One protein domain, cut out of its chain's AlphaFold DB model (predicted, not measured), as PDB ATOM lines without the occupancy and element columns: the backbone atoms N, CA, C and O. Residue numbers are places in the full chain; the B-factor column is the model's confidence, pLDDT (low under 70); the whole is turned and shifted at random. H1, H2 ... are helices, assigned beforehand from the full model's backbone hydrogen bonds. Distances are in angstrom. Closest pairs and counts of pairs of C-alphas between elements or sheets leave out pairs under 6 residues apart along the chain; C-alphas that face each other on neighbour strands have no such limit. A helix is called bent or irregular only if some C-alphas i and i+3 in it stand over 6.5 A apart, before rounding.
ATOM      1  N   ALA A 151      54.297  44.542 -25.568       53.84
ATOM      2  CA  ALA A 151      53.815  45.100 -24.305       53.84
ATOM      3  C   ALA A 151      53.814  44.058 -23.176       53.84
ATOM      4  O   ALA A 151      54.189  44.379 -22.053       53.84
ATOM      5  N   PHE A 152      53.452  42.801 -23.462       53.25
ATOM      6  CA  PHE A 152      53.477  41.723 -22.468       53.25
ATOM      7  C   PHE A 152      54.907  41.286 -22.108       53.25
ATOM      8  O   PHE A 152      55.204  41.010 -20.946       53.25
ATOM      9  N   LYS A 153      55.821  41.277 -23.085       50.44
ATOM     10  CA  LYS A 153      57.245  41.001 -22.878       50.44
ATOM     11  C   LYS A 153      57.916  42.135 -22.104       50.44
ATOM     12  O   LYS A 153      58.597  41.848 -21.132       50.44
ATOM     13  N   ASP A 154      57.659  43.398 -22.443       54.78
ATOM     14  CA  ASP A 154      58.133  44.565 -21.682       54.78
ATOM     15  C   ASP A 154      57.514  44.620 -20.271       54.78
ATOM     16  O   ASP A 154      58.148  45.084 -19.321       54.78
ATOM     17  N   PHE A 155      56.302  44.082 -20.104       55.31
ATOM     18  CA  PHE A 155      55.637  43.912 -18.813       55.31
ATOM     19  C   PHE A 155      56.296  42.828 -17.946       55.31
ATOM     20  O   PHE A 155      56.377  43.014 -16.730       55.31
ATOM     21  N   LEU A 156      56.793  41.736 -18.537       51.69
ATOM     22  CA  LEU A 156      57.470  40.638 -17.829       51.69
ATOM     23  C   LEU A 156      58.982  40.843 -17.649       51.69
ATOM     24  O   LEU A 156      59.526  40.380 -16.653       51.69
ATOM     25  N   LEU A 157      59.661  41.540 -18.566       47.59
ATOM     26  CA  LEU A 157      61.125  41.688 -18.565       47.59
ATOM     27  C   LEU A 157      61.651  42.936 -17.837       47.59
ATOM     28  O   LEU A 157      62.847  43.204 -17.890       47.59
ATOM     29  N   GLY A 158      60.806  43.688 -17.126       46.12
ATOM     30  CA  GLY A 158      61.289  44.687 -16.165       46.12
ATOM     31  C   GLY A 158      62.144  45.789 -16.795       46.12
ATOM     32  O   GLY A 158      63.244  46.079 -16.326       46.12
ATOM     33  N   ARG A 159      61.653  46.426 -17.864       47.56
ATOM     34  CA  ARG A 159      62.291  47.632 -18.403       47.56
ATOM     35  C   ARG A 159      62.383  48.671 -17.280       47.56
ATOM     36  O   ARG A 159      61.376  48.914 -16.617       47.56
ATOM     37  N   GLN A 160      63.567  49.258 -17.064       46.78
ATOM     38  CA  GLN A 160      63.771  50.297 -16.050       46.78
ATOM     39  C   GLN A 160      62.722  51.391 -16.242       46.78
ATOM     40  O   GLN A 160      62.758  52.157 -17.209       46.78
ATOM     41  N   ALA A 161      61.734  51.393 -15.348       55.75
ATOM     42  CA  ALA A 161      60.656  52.352 -15.370       55.75
ATOM     43  C   ALA A 161      61.291  53.735 -15.243       55.75
ATOM     44  O   ALA A 161      62.089  53.976 -14.333       55.75
ATOM     45  N   ARG A 162      60.940  54.648 -16.157       58.50
ATOM     46  CA  ARG A 162      61.197  56.079 -15.955       58.50
ATOM     47  C   ARG A 162      60.790  56.421 -14.519       58.50
ATOM     48  O   ARG A 162      59.792  55.848 -14.074       58.50
ATOM     49  N   PRO A 163      61.522  57.297 -13.806       58.16
ATOM     50  CA  PRO A 163      61.211  57.642 -12.426       58.16
ATOM     51  C   PRO A 163      59.803  58.234 -12.378       58.16
ATOM     52  O   PRO A 163      59.583  59.424 -12.589       58.16
ATOM     53  N   THR A 164      58.821  57.367 -12.169       64.62
ATOM     54  CA  THR A 164      57.443  57.739 -11.921       64.62
ATOM     55  C   THR A 164      57.441  58.440 -10.575       64.62
ATOM     56  O   THR A 164      58.287  58.177  -9.721       64.62
ATOM     57  N   THR A 165      56.505  59.351 -10.351       64.38
ATOM     58  CA  THR A 165      56.334  60.043  -9.061       64.38
ATOM     59  C   THR A 165      56.246  59.077  -7.870       64.38
ATOM     60  O   THR A 165      56.568  59.443  -6.747       64.38
ATOM     61  N   ASP A 166      55.900  57.819  -8.131       64.12
ATOM     62  CA  ASP A 166      55.822  56.728  -7.164       64.12
ATOM     63  C   ASP A 166      57.173  56.040  -6.852       64.12
ATOM     64  O   ASP A 166      57.302  55.274  -5.895       64.12
ATOM     65  N   SER A 167      58.222  56.332  -7.624       72.00
ATOM     66  CA  SER A 167      59.585  55.842  -7.372       72.00
ATOM     67  C   SER A 167      60.118  56.305  -6.014       72.00
ATOM     68  O   SER A 167      60.814  55.551  -5.341       72.00
ATOM     69  N   PHE A 168      59.717  57.487  -5.535       78.12
ATOM     70  CA  PHE A 168      60.105  57.980  -4.209       78.12
ATOM     71  C   PHE A 168      59.578  57.111  -3.062       78.12
ATOM     72  O   PHE A 168      60.283  56.919  -2.071       78.12
ATOM     73  N   ILE A 169      58.361  56.576  -3.194       74.25
ATOM     74  CA  ILE A 169      57.740  55.717  -2.177       74.25
ATOM     75  C   ILE A 169      58.269  54.292  -2.328       74.25
ATOM     76  O   ILE A 169      58.711  53.670  -1.362       74.25
ATOM     77  N   THR A 170      58.284  53.792  -3.560       72.69
ATOM     78  CA  THR A 170      58.656  52.405  -3.835       72.69
ATOM     79  C   THR A 170      60.147  52.109  -3.645       72.69
ATOM     80  O   THR A 170      60.479  50.998  -3.241       72.69
ATOM     81  N   ASN A 171      61.045  53.090  -3.809       80.69
ATOM     82  CA  ASN A 171      62.474  52.920  -3.506       80.69
ATOM     83  C   ASN A 171      62.752  52.679  -2.014       80.69
ATOM     84  O   ASN A 171      63.800  52.136  -1.671       80.69
ATOM     85  N   ARG A 172      61.840  53.071  -1.114       86.44
ATOM     86  CA  ARG A 172      62.007  52.836   0.329       86.44
ATOM     87  C   ARG A 172      61.517  51.466   0.783       86.44
ATOM     88  O   ARG A 172      61.922  51.014   1.848       86.44
ATOM     89  N   VAL A 173      60.658  50.811   0.001       89.19
ATOM     90  CA  VAL A 173      60.074  49.509   0.342       89.19
ATOM     91  C   VAL A 173      60.008  48.639  -0.923       89.19
ATOM     92  O   VAL A 173      58.977  48.620  -1.599       89.19
ATOM     93  N   PRO A 174      61.075  47.888  -1.260       84.44
ATOM     94  CA  PRO A 174      61.138  47.105  -2.502       84.44
ATOM     95  C   PRO A 174      60.069  46.005  -2.571       84.44
ATOM     96  O   PRO A 174      59.574  45.675  -3.647       84.44
ATOM     97  N   VAL A 175      59.623  45.498  -1.416       90.44
ATOM     98  CA  VAL A 175      58.507  44.543  -1.328       90.44
ATOM     99  C   VAL A 175      57.229  45.133  -1.931       90.44
ATOM    100  O   VAL A 175      56.504  44.441  -2.646       90.44
ATOM    101  N   LEU A 176      56.983  46.433  -1.741       84.81
ATOM    102  CA  LEU A 176      55.775  47.088  -2.235       84.81
ATOM    103  C   LEU A 176      55.708  47.088  -3.772       84.81
ATOM    104  O   LEU A 176      54.616  46.981  -4.322       84.81
ATOM    105  N   GLN A 177      56.848  47.115  -4.474       85.12
ATOM    106  CA  GLN A 177      56.872  47.036  -5.943       85.12
ATOM    107  C   GLN A 177      56.350  45.693  -6.459       85.12
ATOM    108  O   GLN A 177      55.576  45.660  -7.415       85.12
ATOM    109  N   THR A 178      56.730  44.594  -5.803       87.94
ATOM    110  CA  THR A 178      56.301  43.245  -6.208       87.94
ATOM    111  C   THR A 178      54.815  43.003  -5.947       87.94
ATOM    112  O   THR A 178      54.136  42.376  -6.759       87.94
ATOM    113  N   VAL A 179      54.278  43.564  -4.857       92.50
ATOM    114  CA  VAL A 179      52.882  43.353  -4.435       92.50
ATOM    115  C   VAL A 179      51.919  44.366  -5.075       92.50
ATOM    116  O   VAL A 179      50.719  44.113  -5.193       92.50
ATOM    117  N   LYS A 180      52.419  45.500  -5.572       89.31
ATOM    118  CA  LYS A 180      51.589  46.547  -6.183       89.31
ATOM    119  C   LYS A 180      50.753  46.050  -7.363       89.31
ATOM    120  O   LYS A 180      49.554  46.315  -7.409       89.31
ATOM    121  N   ARG A 181      51.360  45.323  -8.306       89.50
ATOM    122  CA  ARG A 181      50.649  44.792  -9.484       89.50
ATOM    123  C   ARG A 181      49.492  43.859  -9.117       89.50
ATOM    124  O   ARG A 181      48.386  44.123  -9.584       89.50
ATOM    125  N   PRO A 182      49.680  42.810  -8.294       93.88
ATOM    126  CA  PRO A 182      48.569  41.940  -7.928       93.88
ATOM    127  C   PRO A 182      47.477  42.687  -7.153       93.88
ATOM    128  O   PRO A 182      46.301  42.448  -7.421       93.88
ATOM    129  N   ILE A 183      47.829  43.649  -6.284       92.69
ATOM    130  CA  ILE A 183      46.835  44.504  -5.611       92.69
ATOM    131  C   ILE A 183      46.023  45.309  -6.634       92.69
ATOM    132  O   ILE A 183      44.796  45.342  -6.547       92.69
ATOM    133  N   MET A 184      46.675  45.932  -7.618       92.00
ATOM    134  CA  MET A 184      45.980  46.706  -8.650       92.00
ATOM    135  C   MET A 184      45.066  45.833  -9.514       92.00
ATOM    136  O   MET A 184      43.919  46.208  -9.757       92.00
ATOM    137  N   ILE A 185      45.535  44.657  -9.936       94.25
ATOM    138  CA  ILE A 185      44.724  43.712 -10.716       94.25
ATOM    139  C   ILE A 185      43.505  43.260  -9.900       94.25
ATOM    140  O   ILE A 185      42.389  43.280 -10.420       94.25
ATOM    141  N   ALA A 186      43.687  42.918  -8.620       95.81
ATOM    142  CA  ALA A 186      42.598  42.516  -7.731       95.81
ATOM    143  C   ALA A 186      41.584  43.650  -7.506       95.81
ATOM    144  O   ALA A 186      40.375  43.420  -7.578       95.81
ATOM    145  N   PHE A 187      42.059  44.882  -7.304       94.06
ATOM    146  CA  PHE A 187      41.198  46.053  -7.160       94.06
ATOM    147  C   PHE A 187      40.359  46.299  -8.418       94.06
ATOM    148  O   PHE A 187      39.140  46.440  -8.331       94.06
ATOM    149  N   PHE A 188      40.971  46.302  -9.605       94.31
ATOM    150  CA  PHE A 188      40.217  46.522 -10.840       94.31
ATOM    151  C   PHE A 188      39.301  45.356 -11.189       94.31
ATOM    152  O   PHE A 188      38.224  45.591 -11.736       94.31
ATOM    153  N   ALA A 189      39.672  44.120 -10.847       95.56
ATOM    154  CA  ALA A 189      38.780  42.972 -10.966       95.56
ATOM    155  C   ALA A 189      37.541  43.150 -10.072       95.56
ATOM    156  O   ALA A 189      36.419  42.924 -10.528       95.56
ATOM    157  N   TYR A 190      37.719  43.644  -8.842       95.12
ATOM    158  CA  TYR A 190      36.617  43.992  -7.944       95.12
ATOM    159  C   TYR A 190      35.744  45.128  -8.506       95.12
ATOM    160  O   TYR A 190      34.515  45.034  -8.495       95.12
ATOM    161  N   CYS A 191      36.340  46.182  -9.068       92.81
ATOM    162  CA  CYS A 191      35.581  47.258  -9.712       92.81
ATOM    163  C   CYS A 191      34.834  46.790 -10.973       92.81
ATOM    164  O   CYS A 191      33.724  47.256 -11.235       92.81
ATOM    165  N   LEU A 192      35.414  45.866 -11.743       93.19
ATOM    166  CA  LEU A 192      34.774  45.252 -12.905       93.19
ATOM    167  C   LEU A 192      33.588  44.377 -12.478       93.19
ATOM    168  O   LEU A 192      32.526  44.464 -13.093       93.19
ATOM    169  N   TYR A 193      33.746  43.591 -11.408       94.81
ATOM    170  CA  TYR A 193      32.680  42.761 -10.838       94.81
ATOM    171  C   TYR A 193      31.481  43.602 -10.378       94.81
ATOM    172  O   TYR A 193      30.340  43.276 -10.693       94.81
ATOM    173  N   ASN A 194      31.736  44.739  -9.724       91.69
ATOM    174  CA  ASN A 194      30.692  45.689  -9.326       91.69
ATOM    175  C   ASN A 194      30.129  46.520 -10.497       91.69
ATOM    176  O   ASN A 194      29.233  47.342 -10.306       91.69
ATOM    177  N   GLY A 195      30.667  46.359 -11.710       86.88
ATOM    178  CA  GLY A 195      30.265  47.130 -12.884       86.88
ATOM    179  C   GLY A 195      30.678  48.605 -12.849       86.88
ATOM    180  O   GLY A 195      30.230  49.365 -13.708       86.88
ATOM    181  N   TRP A 196      31.536  49.011 -11.908       89.19
ATOM    182  CA  TRP A 196      32.064  50.377 -11.789       89.19
ATOM    183  C   TRP A 196      33.081  50.704 -12.869       89.19
ATOM    184  O   TRP A 196      33.277  51.865 -13.191       89.19
ATOM    185  N   VAL A 197      33.752  49.703 -13.427       91.38
ATOM    186  CA  VAL A 197      34.758  49.883 -14.474       91.38
ATOM    187  C   VAL A 197      34.391  48.987 -15.653       91.38
ATOM    188  O   VAL A 197      33.916  47.867 -15.479       91.38
ATOM    189  N   GLY A 198      34.537  49.495 -16.880       88.69
ATOM    190  CA  GLY A 198      34.323  48.700 -18.093       88.69
ATOM    191  C   GLY A 198      35.506  47.776 -18.397       88.69
ATOM    192  O   GLY A 198      36.581  47.926 -17.830       88.69
ATOM    193  N   ARG A 199      35.353  46.866 -19.369       89.38
ATOM    194  CA  ARG A 199      36.447  45.969 -19.804       89.38
ATOM    195  C   ARG A 199      37.718  46.734 -20.205       89.38
ATOM    196  O   ARG A 199      38.813  46.326 -19.845       89.38
ATOM    197  N   PHE A 200      37.560  47.868 -20.891       86.50
ATOM    198  CA  PHE A 200      38.678  48.734 -21.280       86.50
ATOM    199  C   PHE A 200      39.346  49.420 -20.088       86.50
ATOM    200  O   PHE A 200      40.567  49.439 -20.017       86.50
ATOM    201  N   GLY A 201      38.563  49.915 -19.124       88.00
ATOM    202  CA  GLY A 201      39.123  50.503 -17.909       88.00
ATOM    203  C   GLY A 201      39.850  49.464 -17.051       88.00
ATOM    204  O   GLY A 201      40.904  49.762 -16.505       88.00
ATOM    205  N   PHE A 202      39.359  48.221 -17.007       92.94
ATOM    206  CA  PHE A 202      40.071  47.115 -16.365       92.94
ATOM    207  C   PHE A 202      41.419  46.863 -17.045       92.94
ATOM    208  O   PHE A 202      42.430  46.770 -16.359       92.94
ATOM    209  N   LEU A 203      41.453  46.804 -18.383       89.75
ATOM    210  CA  LEU A 203      42.693  46.586 -19.131       89.75
ATOM    211  C   LEU A 203      43.698  47.728 -18.907       89.75
ATOM    212  O   LEU A 203      44.864  47.476 -18.626       89.75
ATOM    213  N   GLN A 204      43.233  48.978 -18.983       88.06
ATOM    214  CA  GLN A 204      44.051  50.168 -18.745       88.06
ATOM    215  C   GLN A 204      44.581  50.208 -17.308       88.06
ATOM    216  O   GLN A 204      45.761  50.473 -17.090       88.06
ATOM    217  N   GLY A 205      43.734  49.885 -16.332       89.00
ATOM    218  CA  GLY A 205      44.102  49.828 -14.925       89.00
ATOM    219  C   GLY A 205      45.076  48.701 -14.596       89.00
ATOM    220  O   GLY A 205      46.035  48.921 -13.866       89.00
ATOM    221  N   ALA A 206      44.882  47.514 -15.171       91.94
ATOM    222  CA  ALA A 206      45.763  46.363 -14.972       91.94
ATOM    223  C   ALA A 206      47.152  46.557 -15.607       91.94
ATOM    224  O   ALA A 206      48.136  46.006 -15.112       91.94
ATOM    225  N   LEU A 207      47.236  47.341 -16.687       88.19
ATOM    226  CA  LEU A 207      48.490  47.679 -17.368       88.19
ATOM    227  C   LEU A 207      49.172  48.935 -16.798       88.19
ATOM    228  O   LEU A 207      50.328  49.197 -17.133       88.19
ATOM    229  N   GLY A 208      48.488  49.694 -15.934       88.38
ATOM    230  CA  GLY A 208      49.013  50.902 -15.302       88.38
ATOM    231  C   GLY A 208      50.261  50.619 -14.467       88.38
ATOM    232  O   GLY A 208      50.287  49.715 -13.629       88.38
ATOM    233  N   SER A 209      51.317  51.401 -14.693       82.31
ATOM    234  CA  SER A 209      52.587  51.248 -13.967       82.31
ATOM    235  C   SER A 209      52.629  52.096 -12.691       82.31
ATOM    236  O   SER A 209      53.358  51.784 -11.746       82.31
ATOM    237  N   SER A 210      51.811  53.150 -12.630       83.75
ATOM    238  CA  SER A 210      51.740  54.110 -11.530       83.75
ATOM    239  C   SER A 210      50.384  54.055 -10.817       83.75
ATOM    240  O   SER A 210      49.354  53.863 -11.455       83.75
ATOM    241  N   TYR A 211      50.357  54.297  -9.499       80.31
ATOM    242  CA  TYR A 211      49.085  54.518  -8.790       80.31
ATOM    243  C   TYR A 211      48.333  55.741  -9.332       80.31
ATOM    244  O   TYR A 211      47.113  55.796  -9.253       80.31
ATOM    245  N   PHE A 212      49.034  56.711  -9.922       79.69
ATOM    246  CA  PHE A 212      48.378  57.850 -10.564       79.69
ATOM    247  C   PHE A 212      47.668  57.458 -11.866       79.69
ATOM    248  O   PHE A 212      46.595  57.989 -12.142       79.69
ATOM    249  N   ASP A 213      48.182  56.467 -12.606       77.75
ATOM    250  CA  ASP A 213      47.498  55.927 -13.794       77.75
ATOM    251  C   ASP A 213      46.169  55.267 -13.406       77.75
ATOM    252  O   ASP A 213      45.219  55.241 -14.183       77.75
ATOM    253  N   MET A 214      46.084  54.777 -12.167       77.94
ATOM    254  CA  MET A 214      44.876  54.203 -11.586       77.94
ATOM    255  C   MET A 214      43.728  55.215 -11.521       77.94
ATOM    256  O   MET A 214      42.577  54.857 -11.756       77.94
ATOM    257  N   LEU A 215      44.046  56.482 -11.237       78.12
ATOM    258  CA  LEU A 215      43.070  57.573 -11.180       78.12
ATOM    259  C   LEU A 215      42.594  57.994 -12.572       78.12
ATOM    260  O   LEU A 215      41.506  58.547 -12.705       78.12
ATOM    261  N   ALA A 216      43.391  57.715 -13.606       76.81
ATOM    262  CA  ALA A 216      43.028  57.979 -14.992       76.81
ATOM    263  C   ALA A 216      42.097  56.907 -15.578       76.81
ATOM    264  O   ALA A 216      41.592  57.083 -16.688       76.81
ATOM    265  N   VAL A 217      41.849  55.806 -14.856       78.00
ATOM    266  CA  VAL A 217      40.958  54.754 -15.341       78.00
ATOM    267  C   VAL A 217      39.520  55.268 -15.371       78.00
ATOM    268  O   VAL A 217      38.997  55.699 -14.341       78.00
ATOM    269  N   PRO A 218      38.840  55.191 -16.528       69.06
ATOM    270  CA  PRO A 218      37.475  55.666 -16.649       69.06
ATOM    271  C   PRO A 218      36.545  54.825 -15.770       69.06
ATOM    272  O   PRO A 218      36.243  53.664 -16.075       69.06
ATOM    273  N   LEU A 219      36.070  55.424 -14.678       75.00
ATOM    274  CA  LEU A 219      34.940  54.898 -13.926       75.00
ATOM    275  C   LEU A 219      33.697  55.007 -14.816       75.00
ATOM    276  O   LEU A 219      33.411  56.054 -15.399       75.00
ATOM    277  N   ARG A 220      32.949  53.912 -14.935       67.31
ATOM    278  CA  ARG A 220      31.610  53.937 -15.514       67.31
ATOM    279  C   ARG A 220      30.784  54.909 -14.699       67.31
ATOM    280  O   ARG A 220      30.614  54.759 -13.491       67.31
ATOM    281  N   VAL A 221      30.276  55.910 -15.397       63.97
ATOM    282  CA  VAL A 221      29.367  56.874 -14.809       63.97
ATOM    283  C   VAL A 221      28.137  56.127 -14.321       63.97
ATOM    284  O   VAL A 221      27.642  55.226 -14.999       63.97
TER     285      VAL A 221
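This is residues 151 to 221 of the 381 residues of the protein "Hypothetical protein" of Pyrodinium bahamense (UniProt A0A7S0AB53). What is the shape? A helical hairpin of long H3 and shorter H4 makes the body, with short H5 beside it; H2 precedes H3, and H1 is set off from the hairpin. What builds it? The 71 printed residues, all helix in class, have five named helices, H1 to H5. The whole is compact, radius of gyration of the C-alphas 12.7 A, spanning 35 by 25 by 18 A.

Where are the helices? H1 is residues 151 to 156, from C-alpha 151 at (53.815, 45.100, -24.305); H2 167 to 170; H3 174 to 193, 30.0 A long; H4 199 to 207, 12.4 A; H5 211 to 215, to C-alpha 215 at (43.070, 57.573, -11.180). Is H3 even? It is only just irregular, C-alphas 178 and 181 being 6.7 A apart, and has a kink of 32 degrees near residue 181.

Which touch? H1 touches no helix. H3 and H4 touch, closest C-alphas Ile 185 and Ala 206 at 5.1 A, a shallow tilt of 4 degrees, opposite ways. H5 is close to H4 but not clearly touching, closest C-alphas Gly 205 and Met 214 at 5.6 A. And the backbones? Each O i to N i+4 pair is within hydrogen-bond range in H1 and H4, 13 of 16 in H3, 0 of 1 in H5, where 2 of 2 O i to N i+3 pairs are; H2 is too short.

How large? The farthest C-alphas, Arg 172 and Val 221, are 36.2 A apart. Any cut or low confidence? The printed part has no cut and no long link; pLDDT is under 70 at residues 151 to 166, 218 and 220 to 221.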